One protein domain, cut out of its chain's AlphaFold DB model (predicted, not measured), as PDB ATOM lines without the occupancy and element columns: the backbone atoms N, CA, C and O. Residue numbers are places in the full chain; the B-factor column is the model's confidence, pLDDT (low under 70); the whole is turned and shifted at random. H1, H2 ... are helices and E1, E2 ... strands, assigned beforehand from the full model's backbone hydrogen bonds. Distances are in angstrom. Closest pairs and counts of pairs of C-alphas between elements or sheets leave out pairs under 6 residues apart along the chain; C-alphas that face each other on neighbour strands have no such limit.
ATOM      1  N   PHE A  88     159.086 104.213 138.229       40.41
ATOM      2  CA  PHE A  88     158.167 104.893 137.321       40.41
ATOM      3  C   PHE A  88     158.947 105.600 136.236       40.41
ATOM      4  O   PHE A  88     159.921 106.282 136.539       40.41
ATOM      5  N   LYS A  89     158.483 105.460 134.994       35.22
ATOM      6  CA  LYS A  89     159.018 106.158 133.833       35.22
ATOM      7  C   LYS A  89     158.241 107.457 133.621       35.22
ATOM      8  O   LYS A  89     157.086 107.405 133.204       35.22
ATOM      9  N   MET A  90     158.838 108.608 133.924       36.47
ATOM     10  CA  MET A  90     158.261 109.919 133.588       36.47
ATOM     11  C   MET A  90     159.058 110.494 132.414       36.47
ATOM     12  O   MET A  90     160.238 110.746 132.576       36.47
ATOM     13  N   ASP A  91     158.470 110.618 131.221       40.03
ATOM     14  CA  ASP A  91     159.147 111.106 130.000       40.03
ATOM     15  C   ASP A  91     160.478 110.397 129.654       40.03
ATOM     16  O   ASP A  91     161.472 111.035 129.318       40.03
ATOM     17  N   GLY A  92     160.517 109.063 129.756       38.75
ATOM     18  CA  GLY A  92     161.743 108.271 129.549       38.75
ATOM     19  C   GLY A  92     162.426 107.819 130.843       38.75
ATOM     20  O   GLY A  92     163.120 106.811 130.849       38.75
ATOM     21  N   VAL A  93     162.131 108.476 131.966       41.66
ATOM     22  CA  VAL A  93     162.993 108.477 133.151       41.66
ATOM     23  C   VAL A  93     162.551 107.512 134.243       41.66
ATOM     24  O   VAL A  93     161.544 107.775 134.890       41.66
ATOM     25  N   LEU A  94     163.330 106.468 134.528       44.59
ATOM     26  CA  LEU A  94     163.168 105.584 135.684       44.59
ATOM     27  C   LEU A  94     163.453 106.324 136.999       44.59
ATOM     28  O   LEU A  94     164.567 106.763 137.278       44.59
ATOM     29  N   THR A  95     162.431 106.448 137.831       46.62
ATOM     30  CA  THR A  95     162.477 107.181 139.100       46.62
ATOM     31  C   THR A  95     162.283 106.217 140.264       46.62
ATOM     32  O   THR A  95     161.355 105.421 140.194       46.62
ATOM     33  N   GLU A  96     163.089 106.294 141.327       44.41
ATOM     34  CA  GLU A  96     162.840 105.593 142.604       44.41
ATOM     35  C   GLU A  96     162.333 106.598 143.663       44.41
ATOM     36  O   GLU A  96     163.078 107.501 144.046       44.41
ATOM     37  N   GLY A  97     161.081 106.467 144.137       53.22
ATOM     38  CA  GLY A  97     160.519 107.302 145.222       53.22
ATOM     39  C   GLY A  97     159.028 107.664 145.085       53.22
ATOM     40  O   GLY A  97     158.330 107.148 144.208       53.22
ATOM     41  N   ASP A  98     158.534 108.541 145.970       63.53
ATOM     42  CA  ASP A  98     157.191 109.144 145.880       63.53
ATOM     43  C   ASP A  98     157.096 110.111 144.683       63.53
ATOM     44  O   ASP A  98     158.001 110.909 144.435       63.53
ATOM     45  N   ALA A  99     155.999 110.043 143.924       63.66
ATOM     46  CA  ALA A  99     155.842 110.774 142.665       63.66
ATOM     47  C   ALA A  99     155.747 112.291 142.875       63.66
ATOM     48  O   ALA A  99     156.228 113.066 142.042       63.66
ATOM     49  N   ASP A 100     155.154 112.725 143.985       67.94
ATOM     50  CA  ASP A 100     155.051 114.145 144.306       67.94
ATOM     51  C   ASP A 100     156.391 114.696 144.792       67.94
ATOM     52  O   ASP A 100     156.824 115.749 144.311       67.94
ATOM     53  N   THR A 101     157.123 113.934 145.611       70.81
ATOM     54  CA  THR A 101     158.523 114.232 145.943       70.81
ATOM     55  C   THR A 101     159.401 114.304 144.690       70.81
ATOM     56  O   THR A 101     160.203 115.228 144.557       70.81
ATOM     57  N   ALA A 102     159.232 113.393 143.728       69.25
ATOM     58  CA  ALA A 102     159.989 113.402 142.477       69.25
ATOM     59  C   ALA A 102     159.705 114.648 141.623       69.25
ATOM     60  O   ALA A 102     160.635 115.298 141.140       69.25
ATOM     61  N   ARG A 103     158.429 115.023 141.464       73.75
ATOM     62  CA  ARG A 103     158.027 116.245 140.742       73.75
ATOM     63  C   ARG A 103     158.559 117.501 141.411       73.75
ATOM     64  O   ARG A 103     158.972 118.434 140.724       73.75
ATOM     65  N   GLU A 104     158.539 117.535 142.736       79.00
ATOM     66  CA  GLU A 104     159.058 118.656 143.505       79.00
ATOM     67  C   GLU A 104     160.584 118.759 143.388       79.00
ATOM     68  O   GLU A 104     161.103 119.833 143.088       79.00
ATOM     69  N   ALA A 105     161.304 117.640 143.509       78.19
ATOM     70  CA  ALA A 105     162.749 117.583 143.301       78.19
ATOM     71  C   ALA A 105     163.134 118.064 141.892       78.19
ATOM     72  O   ALA A 105     164.006 118.921 141.743       78.19
ATOM     73  N   LEU A 106     162.425 117.589 140.862       76.00
ATOM     74  CA  LEU A 106     162.585 118.042 139.479       76.00
ATOM     75  C   LEU A 106     162.344 119.544 139.326       76.00
ATOM     76  O   LEU A 106     163.133 120.232 138.680       76.00
ATOM     77  N   ARG A 107     161.277 120.078 139.928       79.94
ATOM     78  CA  ARG A 107     160.978 121.515 139.882       79.94
ATOM     79  C   ARG A 107     162.095 122.336 140.520       79.94
ATOM     80  O   ARG A 107     162.503 123.339 139.940       79.94
ATOM     81  N   GLN A 108     162.596 121.914 141.678       79.19
ATOM     82  CA  GLN A 108     163.686 122.600 142.375       79.19
ATOM     83  C   GLN A 108     164.996 122.548 141.581       79.19
ATOM     84  O   GLN A 108     165.703 123.550 141.511       79.19
ATOM     85  N   MET A 109     165.278 121.429 140.912       73.75
ATOM     86  CA  MET A 109     166.419 121.301 140.001       73.75
ATOM     87  C   MET A 109     166.268 122.161 138.738       73.75
ATOM     88  O   MET A 109     167.244 122.733 138.265       73.75
ATOM     89  N   ASN A 110     165.055 122.291 138.195       69.94
ATOM     90  CA  ASN A 110     164.774 123.136 137.029       69.94
ATOM     91  C   ASN A 110     164.818 124.633 137.357       69.94
ATOM     92  O   ASN A 110     165.064 125.453 136.475       69.94
ATOM     93  N   ALA A 111     164.562 124.988 138.617       58.41
ATOM     94  CA  ALA A 111     164.687 126.350 139.118       58.41
ATOM     95  C   ALA A 111     166.153 126.784 139.311       58.41
ATOM     96  O   ALA A 111     166.406 127.978 139.470       58.41
ATOM     97  N   ASP A 112     167.114 125.851 139.273       59.91
ATOM     98  CA  ASP A 112     168.539 126.175 139.230       59.91
ATOM     99  C   ASP A 112     168.901 126.708 137.826       59.91
ATOM    100  O   ASP A 112     168.847 125.955 136.846       59.91
ATOM    101  N   PRO A 113     169.302 127.989 137.685       45.34
ATOM    102  CA  PRO A 113     169.654 128.584 136.393       45.34
ATOM    103  C   PRO A 113     170.879 127.929 135.731       45.34
ATOM    104  O   PRO A 113     171.165 128.197 134.563       45.34
ATOM    105  N   HIS A 114     171.595 127.057 136.447       51.19
ATOM    106  CA  HIS A 114     172.692 126.247 135.924       51.19
ATOM    107  C   HIS A 114     172.268 124.815 135.526       51.19
ATOM    108  O   HIS A 114     173.095 124.057 135.015       51.19
ATOM    109  N   GLY A 115     171.004 124.430 135.748       52.59
ATOM    110  CA  GLY A 115     170.606 123.051 136.044       52.59
ATOM    111  C   GLY A 115     169.657 122.346 135.071       52.59
ATOM    112  O   GLY A 115     169.071 121.334 135.449       52.59
ATOM    113  N   LEU A 116     169.537 122.774 133.815       50.66
ATOM    114  CA  LEU A 116     168.833 121.995 132.785       50.66
ATOM    115  C   LEU A 116     169.664 121.887 131.512       50.66
ATOM    116  O   LEU A 116     169.462 122.590 130.525       50.66
ATOM    117  N   LYS A 117     170.622 120.970 131.540       53.78
ATOM    118  CA  LYS A 117     171.167 120.367 130.328       53.78
ATOM    119  C   LYS A 117     171.133 118.863 130.535       53.78
ATOM    120  O   LYS A 117     171.263 118.410 131.674       53.78
ATOM    121  N   ALA A 118     170.929 118.121 129.451       57.34
ATOM    122  CA  ALA A 118     171.230 116.699 129.423       57.34
ATOM    123  C   ALA A 118     172.578 116.453 130.128       57.34
ATOM    124  O   ALA A 118     173.510 117.254 129.992       57.34
ATOM    125  N   GLY A 119     172.647 115.418 130.956       65.88
ATOM    126  CA  GLY A 119     173.845 115.076 131.696       65.88
ATOM    127  C   GLY A 119     173.599 114.394 133.035       65.88
ATOM    128  O   GLY A 119     172.478 114.147 133.484       65.88
ATOM    129  N   LEU A 120     174.724 114.109 133.676       75.88
ATOM    130  CA  LEU A 120     174.843 113.472 134.975       75.88
ATOM    131  C   LEU A 120     174.920 114.545 136.067       75.88
ATOM    132  O   LEU A 120     175.773 115.431 136.008       75.88
ATOM    133  N   THR A 121     174.042 114.518 137.068       82.75
ATOM    134  CA  THR A 121     174.013 115.568 138.102       82.75
ATOM    135  C   THR A 121     173.690 115.004 139.480       82.75
ATOM    136  O   THR A 121     172.823 114.149 139.619       82.75
ATOM    137  N   VAL A 122     174.367 115.527 140.505       85.69
ATOM    138  CA  VAL A 122     174.029 115.329 141.921       85.69
ATOM    139  C   VAL A 122     173.819 116.696 142.553       85.69
ATOM    140  O   VAL A 122     174.719 117.536 142.507       85.69
ATOM    141  N   GLN A 123     172.647 116.929 143.138       87.62
ATOM    142  CA  GLN A 123     172.265 118.232 143.684       87.62
ATOM    143  C   GLN A 123     171.466 118.090 144.984       87.62
ATOM    144  O   GLN A 123     170.875 117.040 145.236       87.62
ATOM    145  N   PRO A 124     171.465 119.118 145.850       89.88
ATOM    146  CA  PRO A 124     170.568 119.151 146.991       89.88
ATOM    147  C   PRO A 124     169.142 119.523 146.556       89.88
ATOM    148  O   PRO A 124     168.965 120.351 145.669       89.88
ATOM    149  N   TYR A 125     168.140 118.982 147.242       87.44
ATOM    150  CA  TYR A 125     166.743 119.409 147.142       87.44
ATOM    151  C   TYR A 125     166.098 119.420 148.535       87.44
ATOM    152  O   TYR A 125     166.670 118.913 149.504       87.44
ATOM    153  N   THR A 126     164.936 120.048 148.657       87.31
ATOM    154  CA  THR A 126     164.170 120.141 149.901       87.31
ATOM    155  C   THR A 126     162.925 119.280 149.798       87.31
ATOM    156  O   THR A 126     162.107 119.485 148.905       87.31
ATOM    157  N   ASP A 127     162.765 118.374 150.754       84.06
ATOM    158  CA  ASP A 127     161.605 117.504 150.898       84.06
ATOM    159  C   ASP A 127     161.034 117.658 152.307       84.06
ATOM    160  O   ASP A 127     161.755 117.492 153.291       84.06
ATOM    161  N   HIS A 128     159.767 118.060 152.418       83.12
ATOM    162  CA  HIS A 128     159.110 118.347 153.702       83.12
ATOM    163  C   HIS A 128     159.943 119.224 154.668       83.12
ATOM    164  O   HIS A 128     159.957 119.017 155.881       83.12
ATOM    165  N   GLY A 129     160.668 120.213 154.132       86.25
ATOM    166  CA  GLY A 129     161.532 121.111 154.912       86.25
ATOM    167  C   GLY A 129     162.877 120.509 155.335       86.25
ATOM    168  O   GLY A 129     163.686 121.200 155.953       86.25
ATOM    169  N   GLN A 130     163.156 119.253 154.983       86.12
ATOM    170  CA  GLN A 130     164.457 118.624 155.165       86.12
ATOM    171  C   GLN A 130     165.289 118.724 153.892       86.12
ATOM    172  O   GLN A 130     164.815 118.470 152.786       86.12
ATOM    173  N   ARG A 131     166.570 119.064 154.049       88.81
ATOM    174  CA  ARG A 131     167.522 119.050 152.940       88.81
ATOM    175  C   ARG A 131     167.960 117.614 152.658       88.81
ATOM    176  O   ARG A 131     168.578 116.980 153.512       88.81
ATOM    177  N   LYS A 132     167.701 117.151 151.443       90.94
ATOM    178  CA  LYS A 132     168.125 115.862 150.894       90.94
ATOM    179  C   LYS A 132     168.994 116.080 149.651       90.94
ATOM    180  O   LYS A 132     169.255 117.214 149.245       90.94
ATOM    181  N   TRP A 133     169.485 114.993 149.077       89.69
ATOM    182  CA  TRP A 133     170.287 114.957 147.862       89.69
ATOM    183  C   TRP A 133     169.629 114.043 146.834       89.69
ATOM    184  O   TRP A 133     169.041 113.020 147.179       89.69
ATOM    185  N   VAL A 134     169.727 114.443 145.575       86.25
ATOM    186  CA  VAL A 134     169.165 113.756 144.416       86.25
ATOM    187  C   VAL A 134     170.272 113.505 143.405       86.25
ATOM    188  O   VAL A 134     171.164 114.341 143.223       86.25
ATOM    189  N   PHE A 135     170.213 112.350 142.759       86.56
ATOM    190  CA  PHE A 135     171.012 111.997 141.595       86.56
ATOM    191  C   PHE A 135     170.094 111.917 140.370       86.56
ATOM    192  O   PHE A 135     169.024 111.319 140.436       86.56
ATOM    193  N   ARG A 136     170.530 112.490 139.244       82.81
ATOM    194  CA  ARG A 136     169.904 112.285 137.936       82.81
ATOM    195  C   ARG A 136     170.904 111.924 136.838       82.81
ATOM    196  O   ARG A 136     172.053 112.376 136.859       82.81
ATOM    197  N   CYS A 137     170.422 111.198 135.838       81.38
ATOM    198  CA  CYS A 137     171.117 110.889 134.592       81.38
ATOM    199  C   CYS A 137     170.124 111.022 133.436       81.38
ATOM    200  O   CYS A 137     169.156 110.279 133.427       81.38
ATOM    201  N   TRP A 138     170.320 111.960 132.502       77.38
ATOM    202  CA  TRP A 138     169.485 112.114 131.292       77.38
ATOM    203  C   TRP A 138     170.325 112.403 130.072       77.38
ATOM    204  O   TRP A 138     171.177 113.284 130.146       77.38
ATOM    205  N   GLY A 139     170.020 111.767 128.939       60.00
ATOM    206  CA  GLY A 139     170.540 112.197 127.638       60.00
ATOM    207  C   GLY A 139     172.066 112.309 127.598       60.00
ATOM    208  O   GLY A 139     172.591 113.224 126.968       60.00
ATOM    209  N   THR A 140     172.769 111.438 128.328       59.41
ATOM    210  CA  THR A 140     174.211 111.276 128.137       59.41
ATOM    211  C   THR A 140     174.447 110.668 126.753       59.41
ATOM    212  O   THR A 140     173.576 109.966 126.230       59.41
ATOM    213  N   ASP A 141     175.605 110.939 126.144       58.84
ATOM    214  CA  ASP A 141     175.959 110.434 124.802       58.84
ATOM    215  C   ASP A 141     175.914 108.890 124.722       58.84
ATOM    216  O   ASP A 141     175.789 108.303 123.650       58.84
ATOM    217  N   ASP A 142     175.961 108.246 125.884       59.31
ATOM    218  CA  ASP A 142     175.915 106.809 126.141       59.31
ATOM    219  C   ASP A 142     174.487 106.261 126.369       59.31
ATOM    220  O   ASP A 142     174.329 105.111 126.771       59.31
ATOM    221  N   GLY A 143     173.440 107.043 126.074       57.41
ATOM    222  CA  GLY A 143     172.067 106.538 125.938       57.41
ATOM    223  C   GLY A 143     171.297 106.348 127.247       57.41
ATOM    224  O   GLY A 143     170.466 105.452 127.342       57.41
ATOM    225  N   CYS A 144     171.556 107.170 128.269       67.19
ATOM    226  CA  CYS A 144     170.786 107.125 129.518       67.19
ATOM    227  C   CYS A 144     169.322 107.528 129.269       67.19
ATOM    228  O   CYS A 144     169.031 108.725 129.148       67.19
ATOM    229  N   ASP A 145     168.411 106.547 129.242       61.34
ATOM    230  CA  ASP A 145     166.961 106.750 129.044       61.34
ATOM    231  C   ASP A 145     166.323 107.613 130.137       61.34
ATOM    232  O   ASP A 145     165.268 108.213 129.954       61.34
ATOM    233  N   GLY A 146     167.023 107.779 131.249       70.12
ATOM    234  CA  GLY A 146     166.670 108.689 132.308       70.12
ATOM    235  C   GLY A 146     166.619 107.963 133.628       70.12
ATOM    236  O   GLY A 146     165.862 107.014 133.770       70.12
ATOM    237  N   VAL A 147     167.389 108.421 134.608       77.81
ATOM    238  CA  VAL A 147     167.302 107.936 135.984       77.81
ATOM    239  C   VAL A 147     167.197 109.104 136.943       77.81
ATOM    240  O   VAL A 147     167.893 110.105 136.773       77.81
ATOM    241  N   LEU A 148     166.337 108.965 137.950       80.81
ATOM    242  CA  LEU A 148     166.191 109.892 139.067       80.81
ATOM    243  C   LEU A 148     166.169 109.106 140.388       80.81
ATOM    244  O   LEU A 148     165.221 108.374 140.670       80.81
ATOM    245  N   SER A 149     167.218 109.261 141.194       82.56
ATOM    246  CA  SER A 149     167.364 108.610 142.502       82.56
ATOM    247  C   SER A 149     167.280 109.649 143.618       82.56
ATOM    248  O   SER A 149     168.000 110.655 143.612       82.56
ATOM    249  N   LEU A 150     166.348 109.428 144.543       84.25
ATOM    250  CA  LEU A 150     165.961 110.365 145.596       84.25
ATOM    251  C   LEU A 150     166.422 109.874 146.979       84.25
ATOM    252  O   LEU A 150     167.194 108.932 147.120       84.25
ATOM    253  N   ASP A 151     165.960 110.563 148.021       80.69
ATOM    254  CA  ASP A 151     166.126 110.168 149.427       80.69
ATOM    255  C   ASP A 151     167.552 110.016 149.982       80.69
ATOM    256  O   ASP A 151     167.751 109.495 151.083       80.69
ATOM    257  N   HIS A 152     168.560 110.577 149.320       86.19
ATOM    258  CA  HIS A 152     169.906 110.596 149.880       86.19
ATOM    259  C   HIS A 152     170.029 111.663 150.974       86.19
ATOM    260  O   HIS A 152     169.890 112.862 150.739       86.19
ATOM    261  N   THR A 153     170.361 111.254 152.196       89.06
ATOM    262  CA  THR A 153     170.572 112.187 153.318       89.06
ATOM    263  C   THR A 153     171.917 112.916 153.243       89.06
ATOM    264  O   THR A 153     172.127 113.919 153.924       89.06
ATOM    265  N   THR A 154     172.838 112.449 152.392       90.56
ATOM    266  CA  THR A 154     174.162 113.048 152.184       90.56
ATOM    267  C   THR A 154     174.530 113.096 150.704       90.56
ATOM    268  O   THR A 154     174.102 112.252 149.917       90.56
ATOM    269  N   ARG A 155     175.398 114.049 150.336       91.62
ATOM    270  CA  ARG A 155     175.956 114.160 148.979       91.62
ATOM    271  C   ARG A 155     176.678 112.885 148.553       91.62
ATOM    272  O   ARG A 155     176.449 112.392 147.459       91.62
ATOM    273  N   THR A 156     177.507 112.338 149.437       90.44
ATOM    274  CA  THR A 156     178.299 111.130 149.177       90.44
ATOM    275  C   THR A 156     177.418 109.916 148.892       90.44
ATOM    276  O   THR A 156     177.766 109.094 148.049       90.44
ATOM    277  N   SER A 157     176.258 109.805 149.550       86.31
ATOM    278  CA  SER A 157     175.291 108.742 149.257       86.31
ATOM    279  C   SER A 157     174.716 108.870 147.842       86.31
ATOM    280  O   SER A 157     174.690 107.873 147.123       86.31
ATOM    281  N   ALA A 158     174.344 110.082 147.419       86.19
ATOM    282  CA  ALA A 158     173.865 110.336 146.059       86.19
ATOM    283  C   ALA A 158     174.958 110.105 144.999       86.19
ATOM    284  O   ALA A 158     174.698 109.521 143.952       86.19
ATOM    285  N   GLU A 159     176.204 110.502 145.281       87.31
ATOM    286  CA  GLU A 159     177.357 110.227 144.410       87.31
ATOM    287  C   GLU A 159     177.645 108.724 144.299       87.31
ATOM    288  O   GLU A 159     177.894 108.227 143.207       87.31
ATOM    289  N   SER A 160     177.529 107.978 145.397       82.88
ATOM    290  CA  SER A 160     177.709 106.520 145.379       82.88
ATOM    291  C   SER A 160     176.612 105.815 144.573       82.88
ATOM    292  O   SER A 160     176.886 104.830 143.889       82.88
ATOM    293  N   ALA A 161     175.368 106.301 144.648       83.81
ATOM    294  CA  ALA A 161     174.256 105.785 143.851       83.81
ATOM    295  C   ALA A 161     174.448 106.079 142.356       83.81
ATOM    296  O   ALA A 161     174.291 105.181 141.532       83.81
ATOM    297  N   ARG A 162     174.886 107.300 142.021       86.75
ATOM    298  CA  ARG A 162     175.308 107.682 140.668       86.75
ATOM    299  C   ARG A 162     176.393 106.750 140.129       86.75
ATOM    300  O   ARG A 162     176.251 106.237 139.028       86.75
ATOM    301  N   ASP A 163     177.465 106.537 140.887       84.56
ATOM    302  CA  ASP A 163     178.612 105.743 140.431       84.56
ATOM    303  C   ASP A 163     178.235 104.273 140.222       84.56
ATOM    304  O   ASP A 163     178.656 103.659 139.244       84.56
ATOM    305  N   ARG A 164     177.381 103.728 141.097       81.94
ATOM    306  CA  ARG A 164     176.805 102.392 140.915       81.94
ATOM    307  C   ARG A 164     175.965 102.319 139.641       81.94
ATOM    308  O   ARG A 164     176.180 101.421 138.837       81.94
ATOM    309  N   HIS A 165     175.068 103.283 139.436       83.25
ATOM    310  CA  HIS A 165     174.245 103.344 138.232       83.25
ATOM    311  C   HIS A 165     175.102 103.420 136.964       83.25
ATOM    312  O   HIS A 165     174.858 102.676 136.024       83.25
ATOM    313  N   LEU A 166     176.150 104.249 136.945       81.12
ATOM    314  CA  LEU A 166     177.085 104.302 135.819       81.12
ATOM    315  C   LEU A 166     177.775 102.956 135.567       81.12
ATOM    316  O   LEU A 166     177.889 102.527 134.423       81.12
ATOM    317  N   ALA A 167     178.220 102.274 136.621       79.69
ATOM    318  CA  ALA A 167     178.876 100.976 136.490       79.69
ATOM    319  C   ALA A 167     177.931  99.870 135.982       79.69
ATOM    320  O   ALA A 167     178.382  98.930 135.328       79.69
ATOM    321  N   GLU A 168     176.639  99.966 136.292       77.69
ATOM    322  CA  GLU A 168     175.626  98.975 135.923       77.69
ATOM    323  C   GLU A 168     174.998  99.261 134.553       77.69
ATOM    324  O   GLU A 168     174.897  98.358 133.726       77.69
ATOM    325  N   ALA A 169     174.604 100.510 134.301       73.62
ATOM    326  CA  ALA A 169     173.833 100.919 133.130       73.62
ATOM    327  C   ALA A 169     174.690 101.495 131.991       73.62
ATOM    328  O   ALA A 169     174.273 101.441 130.838       73.62
ATOM    329  N   HIS A 170     175.892 102.003 132.289       72.44
ATOM    330  CA  HIS A 170     176.784 102.655 131.319       72.44
ATOM    331  C   HIS A 170     178.118 101.926 131.148       72.44
ATOM    332  O   HIS A 170     179.148 102.560 130.903       72.44
ATOM    333  N   GLN A 171     178.134 100.593 131.281       64.75
ATOM    334  CA  GLN A 171     179.359  99.827 131.034       64.75
ATOM    335  C   GLN A 171     179.963 100.215 129.676       64.75
ATOM    336  O   GLN A 171     179.252 100.200 128.668       64.75
TER     337      GLN A 171
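What this domain is: This is residues 88 to 171 of the 178 residues of an uncharacterized protein of Streptomyces scabiei (UniProt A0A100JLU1). A strongly twisted sheet of five strands has one helix on each face: the sheet curls round H1 on one face, and H2 runs along the strands on the other. E3, E4 and E5 make the broad part of the sheet, and the small hairpin E1 and E2 extends it beyond E5. The printed part has 84 residues, with two named helices and five named strands in the order E1, E2, H1, E3, E4, E5, H2; the sheet is mixed, in the order E1, E2, E5, E4, E3, and the class is mixed, helices and strands. It is compact, with a radius of gyration of the C-alphas of 11.9 A and spans of 36 by 25 by 24 A.

Where its parts are: E1, residues 88 to 90, begins at C-alpha 88, (158.167, 104.893, 137.321). E2 is residues 93 to 96. H1, residues 99 to 110, is 16.3 A long. E3, residues 119 to 127, is 22.9 A long and bends by 56 degrees at residue 124. E4, residues 130 to 138, is 25.3 A long and begins at C-alpha 130, (164.457, 118.624, 155.165). E5, residues 147 to 152, is 14.4 A long. H2, residues 155 to 169, is 20.8 A long and ends at C-alpha 169, (173.833, 100.919, 133.130).

How they stand to each other: E1 and E2 form an antiparallel hairpin, with N 95 and O 88 2.8 A apart. E2 is parallel to E5, at 22 degrees, with N 148 and O 94 2.9 A apart. E3, E4 and E5 form a meander, each strand the antiparallel neighbour of the one before; N 121 and O 136 are 2.9 A apart, as are N 137 and O 147. E2, H1 and E3 form a split strand-helix-strand unit, two strands running the same way with E5 and E4 between them, and its crossover is left-handed. H1 is on the sheet; its closest C-alphas to E3 are Ala 105 and Tyr 125, 5.8 A apart. H2 is on the opposite face at a height over the sheet of 8.7 A, over E4 and only just over E5 and E3, with 3 of its C-alphas on each of these two. On the local plane H2 and E4 stand at 23 degrees; their closest C-alphas, Phe 135 and Ala 158, are 5.6 A apart. H1 and H2 are apart. In both helices every O i to N i+4 pair is within hydrogen-bond range.

The domain as a whole: The two C-alphas farthest apart, those of Gly 129 and Gln 171, are 36.6 A apart. The printed part has no cut, and no link is long. The mean pLDDT of the printed part is 71.9; residues 88 to 100, 102, 110 to 119, 139 to 145 and 171 are under 70.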